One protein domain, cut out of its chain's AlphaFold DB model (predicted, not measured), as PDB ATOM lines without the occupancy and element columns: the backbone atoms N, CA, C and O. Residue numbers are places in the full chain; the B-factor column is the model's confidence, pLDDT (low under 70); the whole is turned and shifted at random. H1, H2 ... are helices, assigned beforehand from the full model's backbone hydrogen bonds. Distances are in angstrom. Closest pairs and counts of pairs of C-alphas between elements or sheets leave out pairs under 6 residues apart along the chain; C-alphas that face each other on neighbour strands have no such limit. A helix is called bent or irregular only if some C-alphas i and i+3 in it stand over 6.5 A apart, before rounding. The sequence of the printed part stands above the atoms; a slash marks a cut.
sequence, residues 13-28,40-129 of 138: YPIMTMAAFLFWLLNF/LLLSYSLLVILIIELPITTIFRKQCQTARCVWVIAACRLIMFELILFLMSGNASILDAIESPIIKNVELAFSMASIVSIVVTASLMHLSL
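Overview. This is residues 13 to 28 and 40 to 129 of the 138 residues of an uncharacterized protein of Nonlabens sp. Hel1_33_55 (UniProt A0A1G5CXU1). Four helices form an elongated up-and-down bundle, each running against the one before it in the chain, and they meet in a ring: H1 with H2, H2 with H3, H3 with H4, and H4 with H1. H3 and H4 run side by side as a helical hairpin, and H1 and H2 pack on them less evenly: H1 crosses H4 at a steep tilt, while H2 meets H1 and H3 through only part of its length. Residues 58 to 63, at the far end of H2 and just after it, stick out. The printed part has 106 residues, of which 83 are in the four named helices H1, H2, H3 and H4, in that order; there is no named strand, and the class is all helix. The whole is compact, with a radius of gyration of the C-alphas of 14.2 A, and spans 43 by 26 by 25 A.

Along the chain. H1 is residues 13 to 28, 22.0 A from first to last C-alpha, and C-alpha 13 stands at (-7.930, 12.381, -42.043). H2 is residues 40 to 59, 29.2 A long, from C-alpha 40 at (3.288, 23.333, -36.967). H2 is neither bent nor irregular, but only just: C-alphas 52 and 55 are 6.1 A apart. H3, residues 67 to 89, measures 33.6 A. H4, residues 106 to 129, measures 34.3 A and ends with C-alpha 129 at (-17.426, -0.621, -47.315).

Arrangement. H1 touches H2 with residues 14 to 18 alone, at a shallow tilt of 19 degrees, opposite ways; their closest C-alphas, of Pro 14 and Leu 46, are 5.6 A apart. H1 touches H4 at a steep tilt of 41 degrees, opposite ways, with the closest C-alphas, of Thr 17 and Ser 114, 5.1 A apart. H1 and H3 are apart. H2 and H3 form a helical hairpin, at a shallow tilt of 34 degrees, only just short of steep. H2 touches H3 with residues 45 to 49 alone, and the closest C-alphas, of Ser 45 and Ile 84, are 6.8 A apart. H2 and H4 are close but not clearly touching, with the closest C-alphas, of Leu 42 and Phe 110, 7.5 A apart. H3 and H4 form a helical hairpin at a shallow tilt of 15 degrees; their closest C-alphas, of Ala 67 and His 126, are 5.7 A apart. In H1 and H4 every O i to N i+4 pair is within hydrogen-bond range; in H2 it is 15 of 16 and in H3 18 of 19.

Size, cuts and confidence. The two C-alphas farthest apart, of Lys 62 and Lys 104, are 42.9 A apart. Residues 29 to 39 are not printed, and C-alphas 28 and 40 are 18.2 A apart across the cut. The link from H2 to H3 is short, and the link from H3 to H4, residues 90 to 105, is long. The mean pLDDT of the printed part is 81.7; residues 61 to 65, 96 to 100 and 102 to 103 are under 70.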
ATOM      1  N   TYR A  13      -7.609  11.734 -43.316       88.06
ATOM      2  CA  TYR A  13      -7.930  12.381 -42.043       88.06
ATOM      3  C   TYR A  13      -7.011  13.577 -41.722       88.06
ATOM      4  O   TYR A  13      -7.533  14.686 -41.638       88.06
ATOM      5  N   PRO A  14      -5.675  13.427 -41.614       88.19
ATOM      6  CA  PRO A  14      -4.797  14.543 -41.281       88.19
ATOM      7  C   PRO A  14      -4.793  15.636 -42.354       88.19
ATOM      8  O   PRO A  14      -4.716  16.814 -42.017       88.19
ATOM      9  N   ILE A  15      -4.943  15.279 -43.635       90.06
ATOM     10  CA  ILE A  15      -5.057  16.267 -44.720       90.06
ATOM     11  C   ILE A  15      -6.317  17.118 -44.536       90.06
ATOM     12  O   ILE A  15      -6.246  18.343 -44.610       90.06
ATOM     13  N   MET A  16      -7.460  16.480 -44.270       90.75
ATOM     14  CA  MET A  16      -8.728  17.175 -44.044       90.75
ATOM     15  C   MET A  16      -8.677  18.039 -42.783       90.75
ATOM     16  O   MET A  16      -9.104  19.190 -42.836       90.75
ATOM     17  N   THR A  17      -8.095  17.534 -41.691       90.50
ATOM     18  CA  THR A  17      -7.972  18.285 -40.434       90.50
ATOM     19  C   THR A  17      -7.108  19.522 -40.621       90.50
ATOM     20  O   THR A  17      -7.498  20.613 -40.213       90.50
ATOM     21  N   MET A  18      -5.971  19.378 -41.303       90.50
ATOM     22  CA  MET A  18      -5.088  20.499 -41.607       90.50
ATOM     23  C   MET A  18      -5.768  21.521 -42.525       90.50
ATOM     24  O   MET A  18      -5.703  22.717 -42.264       90.50
ATOM     25  N   ALA A  19      -6.461  21.069 -43.571       90.25
ATOM     26  CA  ALA A  19      -7.169  21.956 -44.491       90.25
ATOM     27  C   ALA A  19      -8.313  22.717 -43.801       90.25
ATOM     28  O   ALA A  19      -8.449  23.923 -43.999       90.25
ATOM     29  N   ALA A  20      -9.106  22.036 -42.970       88.56
ATOM     30  CA  ALA A  20     -10.187  22.647 -42.205       88.56
ATOM     31  C   ALA A  20      -9.652  23.674 -41.196       88.56
ATOM     32  O   ALA A  20     -10.202  24.770 -41.086       88.56
ATOM     33  N   PHE A  21      -8.552  23.353 -40.510       87.56
ATOM     34  CA  PHE A  21      -7.922  24.287 -39.585       87.56
ATOM     35  C   PHE A  21      -7.314  25.496 -40.301       87.56
ATOM     36  O   PHE A  21      -7.550  26.623 -39.884       87.56
ATOM     37  N   LEU A  22      -6.584  25.296 -41.403       88.44
ATOM     38  CA  LEU A  22      -6.034  26.403 -42.191       88.44
ATOM     39  C   LEU A  22      -7.140  27.296 -42.752       88.44
ATOM     40  O   LEU A  22      -7.012  28.517 -42.724       88.44
ATOM     41  N   PHE A  23      -8.243  26.706 -43.219       87.81
ATOM     42  CA  PHE A  23      -9.414  27.469 -43.633       87.81
ATOM     43  C   PHE A  23      -9.949  28.327 -42.484       87.81
ATOM     44  O   PHE A  23     -10.221  29.509 -42.686       87.81
ATOM     45  N   TRP A  24     -10.066  27.762 -41.280       87.56
ATOM     46  CA  TRP A  24     -10.496  28.524 -40.115       87.56
ATOM     47  C   TRP A  24      -9.510  29.652 -39.773       87.56
ATOM     48  O   TRP A  24      -9.918  30.806 -39.649       87.56
ATOM     49  N   LEU A  25      -8.214  29.344 -39.714       84.50
ATOM     50  CA  LEU A  25      -7.149  30.282 -39.370       84.50
ATOM     51  C   LEU A  25      -7.104  31.477 -40.336       84.50
ATOM     52  O   LEU A  25      -6.961  32.611 -39.895       84.50
ATOM     53  N   LEU A  26      -7.272  31.237 -41.639       83.81
ATOM     54  CA  LEU A  26      -7.245  32.287 -42.664       83.81
ATOM     55  C   LEU A  26      -8.482  33.196 -42.655       83.81
ATOM     56  O   LEU A  26      -8.398  34.321 -43.139       83.81
ATOM     57  N   ASN A  27      -9.628  32.716 -42.162       82.88
ATOM     58  CA  ASN A  27     -10.898  33.449 -42.241       82.88
ATOM     59  C   ASN A  27     -11.361  34.036 -40.902       82.88
ATOM     60  O   ASN A  27     -12.118  35.004 -40.904       82.88
ATOM     61  N   PHE A  28     -10.957  33.447 -39.775       75.50
ATOM     62  CA  PHE A  28     -11.521  33.773 -38.461       75.50
ATOM     63  C   PHE A  28     -10.485  34.182 -37.415       75.50
ATOM     64  O   PHE A  28     -10.876  34.799 -36.427       75.50
ATOM     65  N   LEU A  40       2.182  24.273 -37.175       79.38
ATOM     66  CA  LEU A  40       3.288  23.333 -36.967       79.38
ATOM     67  C   LEU A  40       2.926  22.332 -35.873       79.38
ATOM     68  O   LEU A  40       3.060  21.127 -36.078       79.38
ATOM     69  N   LEU A  41       2.390  22.827 -34.756       81.19
ATOM     70  CA  LEU A  41       1.919  22.000 -33.651       81.19
ATOM     71  C   LEU A  41       0.870  20.981 -34.108       81.19
ATOM     72  O   LEU A  41       1.016  19.784 -33.869       81.19
ATOM     73  N   LEU A  42      -0.139  21.447 -34.850       84.00
ATOM     74  CA  LEU A  42      -1.177  20.591 -35.418       84.00
ATOM     75  C   LEU A  42      -0.583  19.522 -36.337       84.00
ATOM     76  O   LEU A  42      -0.969  18.356 -36.267       84.00
ATOM     77  N   SER A  43       0.379  19.909 -37.176       84.94
ATOM     78  CA  SER A  43       1.059  18.985 -38.086       84.94
ATOM     79  C   SER A  43       1.788  17.879 -37.324       84.94
ATOM     80  O   SER A  43       1.679  16.713 -37.703       84.94
ATOM     81  N   TYR A  44       2.484  18.212 -36.231       84.94
ATOM     82  CA  TYR A  44       3.147  17.221 -35.382       84.94
ATOM     83  C   TYR A  44       2.147  16.271 -34.721       84.94
ATOM     84  O   TYR A  44       2.329  15.055 -34.801       84.94
ATOM     85  N   SER A  45       1.062  16.792 -34.145       85.56
ATOM     86  CA  SER A  45       0.018  15.974 -33.513       85.56
ATOM     87  C   SER A  45      -0.622  15.001 -34.505       85.56
ATOM     88  O   SER A  45      -0.771  13.811 -34.224       85.56
ATOM     89  N   LEU A  46      -0.932  15.478 -35.711       88.00
ATOM     90  CA  LEU A  46      -1.478  14.655 -36.788       88.00
ATOM     91  C   LEU A  46      -0.487  13.593 -37.277       88.00
ATOM     92  O   LEU A  46      -0.890  12.469 -37.580       88.00
ATOM     93  N   LEU A  47       0.805  13.920 -37.326       88.12
ATOM     94  CA  LEU A  47       1.858  12.987 -37.718       88.12
ATOM     95  C   LEU A  47       2.037  11.871 -36.679       88.12
ATOM     96  O   LEU A  47       2.154  10.707 -37.060       88.12
ATOM     97  N   VAL A  48       1.979  12.192 -35.383       86.94
ATOM     98  CA  VAL A  48       1.999  11.193 -34.300       86.94
ATOM     99  C   VAL A  48       0.814  10.235 -34.423       86.94
ATOM    100  O   VAL A  48       1.003   9.018 -34.398       86.94
ATOM    101  N   ILE A  49      -0.396  10.761 -34.636       86.69
ATOM    102  CA  ILE A  49      -1.597   9.933 -34.824       86.69
ATOM    103  C   ILE A  49      -1.447   9.029 -36.050       86.69
ATOM    104  O   ILE A  49      -1.728   7.834 -35.975       86.69
ATOM    105  N   LEU A  50      -0.934   9.559 -37.161       87.31
ATOM    106  CA  LEU A  50      -0.710   8.787 -38.381       87.31
ATOM    107  C   LEU A  50       0.308   7.649 -38.173       87.31
ATOM    108  O   LEU A  50       0.077   6.532 -38.645       87.31
ATOM    109  N   ILE A  51       1.405   7.905 -37.447       87.38
ATOM    110  CA  ILE A  51       2.423   6.894 -37.108       87.38
ATOM    111  C   ILE A  51       1.827   5.762 -36.272       87.38
ATOM    112  O   ILE A  51       2.231   4.616 -36.446       87.38
ATOM    113  N   ILE A  52       0.874   6.056 -35.388       85.50
ATOM    114  CA  ILE A  52       0.206   5.047 -34.556       85.50
ATOM    115  C   ILE A  52      -0.851   4.284 -35.369       85.50
ATOM    116  O   ILE A  52      -0.987   3.065 -35.265       85.50
ATOM    117  N   GLU A  53      -1.591   4.971 -36.231       81.94
ATOM    118  CA  GLU A  53      -2.703   4.374 -36.966       81.94
ATOM    119  C   GLU A  53      -2.307   3.477 -38.120       81.94
ATOM    120  O   GLU A  53      -2.966   2.462 -38.366       81.94
ATOM    121  N   LEU A  54      -1.265   3.843 -38.863       83.62
ATOM    122  CA  LEU A  54      -0.782   3.027 -39.968       83.62
ATOM    123  C   LEU A  54      -0.454   1.590 -39.522       83.62
ATOM    124  O   LEU A  54      -1.001   0.664 -40.128       83.62
ATOM    125  N   PRO A  55       0.338   1.339 -38.464       82.69
ATOM    126  CA  PRO A  55       0.596  -0.018 -38.000       82.69
ATOM    127  C   PRO A  55      -0.668  -0.700 -37.467       82.69
ATOM    128  O   PRO A  55      -0.909  -1.848 -37.834       82.69
ATOM    129  N   ILE A  56      -1.529  -0.011 -36.704       79.94
ATOM    130  CA  ILE A  56      -2.788  -0.596 -36.197       79.94
ATOM    131  C   ILE A  56      -3.674  -1.064 -37.358       79.94
ATOM    132  O   ILE A  56      -4.096  -2.218 -37.404       79.94
ATOM    133  N   THR A  57      -3.922  -0.201 -38.340       76.69
ATOM    134  CA  THR A  57      -4.771  -0.531 -39.496       76.69
ATOM    135  C   THR A  57      -4.157  -1.596 -40.404       76.69
ATOM    136  O   THR A  57      -4.888  -2.353 -41.049       76.69
ATOM    137  N   THR A  58      -2.827  -1.707 -40.424       76.44
ATOM    138  CA  THR A  58      -2.118  -2.752 -41.172       76.44
ATOM    139  C   THR A  58      -2.194  -4.106 -40.462       76.44
ATOM    140  O   THR A  58      -2.483  -5.111 -41.112       76.44
ATOM    141  N   ILE A  59      -2.012  -4.141 -39.136       79.06
ATOM    142  CA  ILE A  59      -2.090  -5.360 -38.310       79.06
ATOM    143  C   ILE A  59      -3.529  -5.889 -38.268       79.06
ATOM    144  O   ILE A  59      -3.781  -7.065 -38.529       79.06
ATOM    145  N   PHE A  60      -4.502  -5.010 -38.023       72.69
ATOM    146  CA  PHE A  60      -5.913  -5.373 -37.868       72.69
ATOM    147  C   PHE A  60      -6.710  -5.313 -39.181       72.69
ATOM    148  O   PHE A  60      -7.942  -5.286 -39.174       72.69
ATOM    149  N   ARG A  61      -6.031  -5.368 -40.335       69.69
ATOM    150  CA  ARG A  61      -6.618  -5.163 -41.672       69.69
ATOM    151  C   ARG A  61      -7.881  -5.987 -41.956       69.69
ATOM    152  O   ARG A  61      -8.745  -5.510 -42.686       69.69
ATOM    153  N   LYS A  62      -7.988  -7.212 -41.426       66.56
ATOM    154  CA  LYS A  62      -9.172  -8.079 -41.609       66.56
ATOM    155  C   LYS A  62     -10.363  -7.657 -40.742       66.56
ATOM    156  O   LYS A  62     -11.500  -7.791 -41.173       66.56
ATOM    157  N   GLN A  63     -10.110  -7.137 -39.543       67.19
ATOM    158  CA  GLN A  63     -11.148  -6.741 -38.584       67.19
ATOM    159  C   GLN A  63     -11.640  -5.308 -38.851       67.19
ATOM    160  O   GLN A  63     -12.838  -5.039 -38.782       67.19
ATOM    161  N   CYS A  64     -10.749  -4.417 -39.305       63.47
ATOM    162  CA  CYS A  64     -11.049  -3.025 -39.665       63.47
ATOM    163  C   CYS A  64     -11.927  -2.849 -40.927       63.47
ATOM    164  O   CYS A  64     -12.161  -1.719 -41.346       63.47
ATOM    165  N   GLN A  65     -12.401  -3.934 -41.552       67.06
ATOM    166  CA  GLN A  65     -13.276  -3.891 -42.736       67.06
ATOM    167  C   GLN A  65     -14.772  -3.954 -42.408       67.06
ATOM    168  O   GLN A  65     -15.599  -3.952 -43.315       67.06
ATOM    169  N   THR A  66     -15.146  -3.999 -41.130       73.00
ATOM    170  CA  THR A  66     -16.555  -3.918 -40.736       73.00
ATOM    171  C   THR A  66     -16.973  -2.480 -40.456       73.00
ATOM    172  O   THR A  66     -16.244  -1.705 -39.838       73.00
ATOM    173  N   ALA A  67     -18.200  -2.142 -40.851       71.25
ATOM    174  CA  ALA A  67     -18.819  -0.841 -40.614       71.25
ATOM    175  C   ALA A  67     -18.768  -0.382 -39.143       71.25
ATOM    176  O   ALA A  67     -18.606   0.806 -38.880       71.25
ATOM    177  N   ARG A  68     -18.889  -1.316 -38.188       76.31
ATOM    178  CA  ARG A  68     -18.801  -1.022 -36.747       76.31
ATOM    179  C   ARG A  68     -17.380  -0.648 -36.327       76.31
ATOM    180  O   ARG A  68     -17.205   0.313 -35.589       76.31
ATOM    181  N   CYS A  69     -16.370  -1.354 -36.835       77.94
ATOM    182  CA  CYS A  69     -14.974  -1.041 -36.538       77.94
ATOM    183  C   CYS A  69     -14.557   0.342 -37.053       77.94
ATOM    184  O   CYS A  69     -13.746   0.982 -36.398       77.94
ATOM    185  N   VAL A  70     -15.128   0.837 -38.159       80.94
ATOM    186  CA  VAL A  70     -14.850   2.200 -38.658       80.94
ATOM    187  C   VAL A  70     -15.155   3.255 -37.595       80.94
ATOM    188  O   VAL A  70     -14.313   4.104 -37.315       80.94
ATOM    189  N   TRP A  71     -16.327   3.173 -36.962       82.56
ATOM    190  CA  TRP A  71     -16.737   4.131 -35.934       82.56
ATOM    191  C   TRP A  71     -15.953   3.980 -34.631       82.56
ATOM    192  O   TRP A  71     -15.662   4.977 -33.979       82.56
ATOM    193  N   VAL A  72     -15.541   2.760 -34.276       83.56
ATOM    194  CA  VAL A  72     -14.646   2.539 -33.127       83.56
ATOM    195  C   VAL A  72     -13.274   3.169 -33.380       83.56
ATOM    196  O   VAL A  72     -12.757   3.864 -32.514       83.56
ATOM    197  N   ILE A  73     -12.702   2.996 -34.576       82.44
ATOM    198  CA  ILE A  73     -11.427   3.628 -34.953       82.44
ATOM    199  C   ILE A  73     -11.567   5.155 -34.963       82.44
ATOM    200  O   ILE A  73     -10.685   5.849 -34.466       82.44
ATOM    201  N   ALA A  74     -12.687   5.676 -35.470       85.50
ATOM    202  CA  ALA A  74     -13.012   7.101 -35.437       85.50
ATOM    203  C   ALA A  74     -13.119   7.654 -34.001       85.50
ATOM    204  O   ALA A  74     -12.624   8.742 -33.723       85.50
ATOM    205  N   ALA A  75     -13.709   6.896 -33.073       86.00
ATOM    206  CA  ALA A  75     -13.762   7.276 -31.664       86.00
ATOM    207  C   ALA A  75     -12.366   7.253 -31.017       86.00
ATOM    208  O   ALA A  75     -11.986   8.213 -30.352       86.00
ATOM    209  N   CYS A  76     -11.564   6.209 -31.263       85.81
ATOM    210  CA  CYS A  76     -10.185   6.139 -30.769       85.81
ATOM    211  C   CYS A  76      -9.317   7.287 -31.307       85.81
ATOM    212  O   CYS A  76      -8.512   7.838 -30.562       85.81
ATOM    213  N   ARG A  77      -9.507   7.671 -32.577       86.25
ATOM    214  CA  ARG A  77      -8.893   8.852 -33.204       86.25
ATOM    215  C   ARG A  77      -9.138  10.116 -32.410       86.25
ATOM    216  O   ARG A  77      -8.193  10.821 -32.069       86.25
ATOM    217  N   LEU A  78     -10.412  10.375 -32.130       87.00
ATOM    218  CA  LEU A  78     -10.833  11.569 -31.418       87.00
ATOM    219  C   LEU A  78     -10.229  11.598 -30.013       87.00
ATOM    220  O   LEU A  78      -9.664  12.607 -29.613       87.00
ATOM    221  N   ILE A  79     -10.275  10.467 -29.305       87.38
ATOM    222  CA  ILE A  79      -9.705  10.342 -27.958       87.38
ATOM    223  C   ILE A  79      -8.192  10.590 -27.976       87.38
ATOM    224  O   ILE A  79      -7.694  11.327 -27.133       87.38
ATOM    225  N   MET A  80      -7.454  10.010 -28.929       87.44
ATOM    226  CA  MET A  80      -6.010  10.251 -29.039       87.44
ATOM    227  C   MET A  80      -5.697  11.713 -29.357       87.44
ATOM    228  O   MET A  80      -4.760  12.264 -28.789       87.44
ATOM    229  N   PHE A  81      -6.478  12.346 -30.234       86.31
ATOM    230  CA  PHE A  81      -6.290  13.752 -30.581       86.31
ATOM    231  C   PHE A  81      -6.556  14.679 -29.388       86.31
ATOM    232  O   PHE A  81      -5.708  15.507 -29.070       86.31
ATOM    233  N   GLU A  82      -7.674  14.490 -28.681       86.25
ATOM    234  CA  GLU A  82      -7.984  15.248 -27.462       86.25
ATOM    235  C   GLU A  82      -6.962  15.013 -26.357       86.25
ATOM    236  O   GLU A  82      -6.598  15.948 -25.657       86.25
ATOM    237  N   LEU A  83      -6.458  13.786 -26.205       87.12
ATOM    238  CA  LEU A  83      -5.419  13.499 -25.222       87.12
ATOM    239  C   LEU A  83      -4.118  14.238 -25.554       87.12
ATOM    240  O   LEU A  83      -3.471  14.755 -24.648       87.12
ATOM    241  N   ILE A  84      -3.738  14.305 -26.835       85.00
ATOM    242  CA  ILE A  84      -2.573  15.086 -27.268       85.00
ATOM    243  C   ILE A  84      -2.796  16.566 -26.958       85.00
ATOM    244  O   ILE A  84      -1.922  17.176 -26.356       85.00
ATOM    245  N   LEU A  85      -3.962  17.128 -27.297       83.38
ATOM    246  CA  LEU A  85      -4.279  18.520 -26.965       83.38
ATOM    247  C   LEU A  85      -4.234  18.765 -25.452       83.38
ATOM    248  O   LEU A  85      -3.532  19.668 -25.013       83.38
ATOM    249  N   PHE A  86      -4.862  17.899 -24.655       85.00
ATOM    250  CA  PHE A  86      -4.858  17.980 -23.195       85.00
ATOM    251  C   PHE A  86      -3.446  17.946 -22.603       85.00
ATOM    252  O   PHE A  86      -3.137  18.705 -21.690       85.00
ATOM    253  N   LEU A  87      -2.560  17.095 -23.124       82.88
ATOM    254  CA  LEU A  87      -1.165  17.042 -22.679       82.88
ATOM    255  C   LEU A  87      -0.377  18.308 -23.039       82.88
ATOM    256  O   LEU A  87       0.630  18.591 -22.393       82.88
ATOM    257  N   MET A  88      -0.800  19.041 -24.070       76.94
ATOM    258  CA  MET A  88      -0.112  20.237 -24.550       76.94
ATOM    259  C   MET A  88      -0.620  21.513 -23.885       76.94
ATOM    260  O   MET A  88       0.196  22.358 -23.525       76.94
ATOM    261  N   SER A  89      -1.933  21.651 -23.707       73.44
ATOM    262  CA  SER A  89      -2.548  22.855 -23.145       73.44
ATOM    263  C   SER A  89      -3.000  22.727 -21.694       73.44
ATOM    264  O   SER A  89      -3.270  23.730 -21.042       73.44
ATOM    265  N   GLY A  90      -3.069  21.506 -21.161       74.06
ATOM    266  CA  GLY A  90      -3.593  21.226 -19.823       74.06
ATOM    267  C   GLY A  90      -5.122  21.189 -19.745       74.06
ATOM    268  O   GLY A  90      -5.649  20.790 -18.708       74.06
ATOM    269  N   ASN A  91      -5.823  21.534 -20.832       74.00
ATOM    270  CA  ASN A  91      -7.278  21.568 -20.899       74.00
ATOM    271  C   ASN A  91      -7.823  20.664 -22.004       74.00
ATOM    272  O   ASN A  91      -7.221  20.449 -23.053       74.00
ATOM    273  N   ALA A  92      -9.001  20.100 -21.749       75.25
ATOM    274  CA  ALA A  92      -9.711  19.318 -22.744       75.25
ATOM    275  C   ALA A  92     -10.523  20.278 -23.613       75.25
ATOM    276  O   ALA A  92     -11.549  20.805 -23.187       75.25
ATOM    277  N   SER A  93     -10.064  20.490 -24.839       77.31
ATOM    278  CA  SER A  93     -10.590  21.524 -25.733       77.31
ATOM    279  C   SER A  93     -12.105  21.437 -25.989       77.31
ATOM    280  O   SER A  93     -12.778  22.461 -26.080       77.31
ATOM    281  N   ILE A  94     -12.681  20.226 -26.025       74.62
ATOM    282  CA  ILE A  94     -14.136  20.018 -26.169       74.62
ATOM    283  C   ILE A  94     -14.916  20.485 -24.931       74.62
ATOM    284  O   ILE A  94     -16.058  20.922 -25.058       74.62
ATOM    285  N   LEU A  95     -14.332  20.385 -23.738       70.44
ATOM    286  CA  LEU A  95     -14.969  20.842 -22.500       70.44
ATOM    287  C   LEU A  95     -14.962  22.376 -22.418       70.44
ATOM    288  O   LEU A  95     -15.971  22.970 -22.038       70.44
ATOM    289  N   ASP A  96     -13.900  23.011 -22.917       68.75
ATOM    290  CA  ASP A  96     -13.770  24.473 -23.003       68.75
ATOM    291  C   ASP A  96     -14.683  25.106 -24.078       68.75
ATOM    292  O   ASP A  96     -14.875  26.329 -24.109       68.75
ATOM    293  N   ALA A  97     -15.321  24.282 -24.922       65.44
ATOM    294  CA  ALA A  97     -16.320  24.705 -25.909       65.44
ATOM    295  C   ALA A  97     -17.552  25.383 -25.290       65.44
ATOM    296  O   ALA A  97     -18.282  26.095 -25.980       65.44
ATOM    297  N   ILE A  98     -17.803  25.134 -24.004       65.69
ATOM    298  CA  ILE A  98     -18.934  25.698 -23.262       65.69
ATOM    299  C   ILE A  98     -18.632  27.136 -22.815       65.69
ATOM    300  O   ILE A  98     -19.549  27.951 -22.718       65.69
ATOM    301  N   GLU A  99     -17.361  27.466 -22.572       64.62
ATOM    302  CA  GLU A  99     -16.960  28.741 -21.965       64.62
ATOM    303  C   GLU A  99     -16.529  29.801 -22.983       64.62
ATOM    304  O   GLU A  99     -16.683  30.996 -22.727       64.62
ATOM    305  N   SER A 100     -16.012  29.399 -24.150       66.50
ATOM    306  CA  SER A 100     -15.418  30.334 -25.110       66.50
ATOM    307  C   SER A 100     -15.868  30.093 -26.559       66.50
ATOM    308  O   SER A 100     -15.973  28.948 -27.002       66.50
ATOM    309  N   PRO A 101     -16.134  31.158 -27.343       73.81
ATOM    310  CA  PRO A 101     -16.471  31.006 -28.753       73.81
ATOM    311  C   PRO A 101     -15.255  30.518 -29.550       73.81
ATOM    312  O   PRO A 101     -14.153  31.039 -29.384       73.81
ATOM    313  N   ILE A 102     -15.494  29.604 -30.499       69.25
ATOM    314  CA  ILE A 102     -14.480  28.992 -31.387       69.25
ATOM    315  C   ILE A 102     -13.543  30.032 -32.007       69.25
ATOM    316  O   ILE A 102     -12.349  29.798 -32.097       69.25
ATOM    317  N   ILE A 103     -14.063  31.205 -32.375       68.56
ATOM    318  CA  ILE A 103     -13.306  32.300 -33.009       68.56
ATOM    319  C   ILE A 103     -12.112  32.764 -32.155       68.56
ATOM    320  O   ILE A 103     -11.118  33.223 -32.703       68.56
ATOM    321  N   LYS A 104     -12.192  32.636 -30.827       70.81
ATOM    322  CA  LYS A 104     -11.153  33.100 -29.896       70.81
ATOM    323  C   LYS A 104     -10.315  31.974 -29.295       70.81
ATOM    324  O   LYS A 104      -9.405  32.262 -28.527       70.81
ATOM    325  N   ASN A 105     -10.629  30.714 -29.597       80.12
ATOM    326  CA  ASN A 105      -9.991  29.566 -28.969       80.12
ATOM    327  C   ASN A 105      -9.420  28.623 -30.038       80.12
ATOM    328  O   ASN A 105     -10.145  27.866 -30.686       80.12
ATOM    329  N   VAL A 106      -8.098  28.682 -30.213       80.50
ATOM    330  CA  VAL A 106      -7.359  27.897 -31.213       80.50
ATOM    331  C   VAL A 106      -7.451  26.397 -30.941       80.50
ATOM    332  O   VAL A 106      -7.582  25.609 -31.874       80.50
ATOM    333  N   GLU A 107      -7.419  25.991 -29.674       80.94
ATOM    334  CA  GLU A 107      -7.505  24.581 -29.282       80.94
ATOM    335  C   GLU A 107      -8.878  24.009 -29.618       80.94
ATOM    336  O   GLU A 107      -8.998  22.919 -30.181       80.94
ATOM    337  N   LEU A 108      -9.921  24.796 -29.367       83.25
ATOM    338  CA  LEU A 108     -11.276  24.451 -29.762       83.25
ATOM    339  C   LEU A 108     -11.418  24.383 -31.291       83.25
ATOM    340  O   LEU A 108     -12.074  23.479 -31.812       83.25
ATOM    341  N   ALA A 109     -10.774  25.289 -32.029       84.94
ATOM    342  CA  ALA A 109     -10.735  25.230 -33.487       84.94
ATOM    343  C   ALA A 109     -10.009  23.972 -34.003       84.94
ATOM    344  O   ALA A 109     -10.481  23.348 -34.958       84.94
ATOM    345  N   PHE A 110      -8.917  23.547 -33.353       85.69
ATOM    346  CA  PHE A 110      -8.241  22.281 -33.658       85.69
ATOM    347  C   PHE A 110      -9.145  21.078 -33.452       85.69
ATOM    348  O   PHE A 110      -9.256  20.227 -34.340       85.69
ATOM    349  N   SER A 111      -9.804  21.013 -32.302       87.19
ATOM    350  CA  SER A 111     -10.724  19.930 -31.979       87.19
ATOM    351  C   SER A 111     -11.881  19.854 -32.965       87.19
ATOM    352  O   SER A 111     -12.142  18.798 -33.542       87.19
ATOM    353  N   MET A 112     -12.508  20.988 -33.278       88.69
ATOM    354  CA  MET A 112     -13.620  21.027 -34.227       88.69
ATOM    355  C   MET A 112     -13.188  20.643 -35.646       88.69
ATOM    356  O   MET A 112     -13.883  19.869 -36.308       88.69
ATOM    357  N   ALA A 113     -12.018  21.103 -36.105       89.56
ATOM    358  CA  ALA A 113     -11.457  20.692 -37.393       89.56
ATOM    359  C   ALA A 113     -11.204  19.173 -37.449       89.56
ATOM    360  O   ALA A 113     -11.498  18.525 -38.461       89.56
ATOM    361  N   SER A 114     -10.708  18.599 -36.351       89.00
ATOM    362  CA  SER A 114     -10.501  17.159 -36.199       89.00
ATOM    363  C   SER A 114     -11.822  16.387 -36.224       89.00
ATOM    364  O   SER A 114     -11.968  15.457 -37.018       89.00
ATOM    365  N   ILE A 115     -12.827  16.816 -35.455       90.25
ATOM    366  CA  ILE A 115     -14.162  16.198 -35.409       90.25
ATOM    367  C   ILE A 115     -14.796  16.170 -36.801       90.25
ATOM    368  O   ILE A 115     -15.214  15.107 -37.266       90.25
ATOM    369  N   VAL A 116     -14.831  17.313 -37.494       89.69
ATOM    370  CA  VAL A 116     -15.394  17.407 -38.851       89.69
ATOM    371  C   VAL A 116     -14.675  16.441 -39.792       89.69
ATOM    372  O   VAL A 116     -15.311  15.693 -40.537       89.69
ATOM    373  N   SER A 117     -13.348  16.388 -39.712       91.56
ATOM    374  CA  SER A 117     -12.532  15.516 -40.555       91.56
ATOM    375  C   SER A 117     -12.744  14.035 -40.245       91.56
ATOM    376  O   SER A 117     -12.839  13.221 -41.167       91.56
ATOM    377  N   ILE A 118     -12.890  13.663 -38.971       90.44
ATOM    378  CA  ILE A 118     -13.222  12.297 -38.547       90.44
ATOM    379  C   ILE A 118     -14.587  11.893 -39.093       90.44
ATOM    380  O   ILE A 118     -14.702  10.831 -39.699       90.44
ATOM    381  N   VAL A 119     -15.608  12.737 -38.937       90.50
ATOM    382  CA  VAL A 119     -16.964  12.441 -39.418       90.50
ATOM    383  C   VAL A 119     -16.971  12.244 -40.932       90.50
ATOM    384  O   VAL A 119     -17.534  11.259 -41.418       90.50
ATOM    385  N   VAL A 120     -16.305  13.123 -41.686       90.12
ATOM    386  CA  VAL A 120     -16.222  13.016 -43.150       90.12
ATOM    387  C   VAL A 120     -15.467  11.752 -43.563       90.12
ATOM    388  O   VAL A 120     -15.969  10.965 -44.367       90.12
ATOM    389  N   THR A 121     -14.283  11.510 -42.999       88.62
ATOM    390  CA  THR A 121     -13.465  10.346 -43.373       88.62
ATOM    391  C   THR A 121     -14.097   9.018 -42.967       88.62
ATOM    392  O   THR A 121     -14.102   8.084 -43.772       88.62
ATOM    393  N   ALA A 122     -14.700   8.937 -41.780       86.94
ATOM    394  CA  ALA A 122     -15.440   7.764 -41.327       86.94
ATOM    395  C   ALA A 122     -16.666   7.499 -42.210       86.94
ATOM    396  O   ALA A 122     -16.893   6.357 -42.607       86.94
ATOM    397  N   SER A 123     -17.411   8.541 -42.590       87.88
ATOM    398  CA  SER A 123     -18.572   8.408 -43.481       87.88
ATOM    399  C   SER A 123     -18.171   7.914 -44.872       87.88
ATOM    400  O   SER A 123     -18.807   7.010 -45.413       87.88
ATOM    401  N   LEU A 124     -17.079   8.441 -45.439       86.69
ATOM    402  CA  LEU A 124     -16.546   7.988 -46.729       86.69
ATOM    403  C   LEU A 124     -16.050   6.536 -46.676       86.69
ATOM    404  O   LEU A 124     -16.296   5.766 -47.607       86.69
ATOM    405  N   MET A 125     -15.379   6.150 -45.589       84.50
ATOM    406  CA  MET A 125     -14.919   4.777 -45.356       84.50
ATOM    407  C   MET A 125     -16.095   3.814 -45.151       84.50
ATOM    408  O   MET A 125     -16.093   2.699 -45.668       84.50
ATOM    409  N   HIS A 126     -17.137   4.246 -44.443       83.44
ATOM    410  CA  HIS A 126     -18.357   3.469 -44.263       83.44
ATOM    411  C   HIS A 126     -19.090   3.270 -45.596       83.44
ATOM    412  O   HIS A 126     -19.433   2.142 -45.947       83.44
ATOM    413  N   LEU A 127     -19.265   4.336 -46.384       83.06
ATOM    414  CA  LEU A 127     -19.912   4.267 -47.695       83.06
ATOM    415  C   LEU A 127     -19.155   3.337 -48.653       83.06
ATOM    416  O   LEU A 127     -19.783   2.580 -49.391       83.06
ATOM    417  N   SER A 128     -17.818   3.365 -48.645       80.88
ATOM    418  CA  SER A 128     -17.007   2.503 -49.513       80.88
ATOM    419  C   SER A 128     -17.050   1.030 -49.107       80.88
ATOM    420  O   SER A 128     -17.017   0.163 -49.979       80.88
ATOM    421  N   LEU A 129     -17.192   0.737 -47.812       75.25
ATOM    422  CA  LEU A 129     -17.426  -0.621 -47.315       75.25
ATOM    423  C   LEU A 129     -18.815  -1.144 -47.684       75.25
ATOM    424  O   LEU A 129     -18.933  -2.297 -48.087       75.25
TER     425      LEU A 129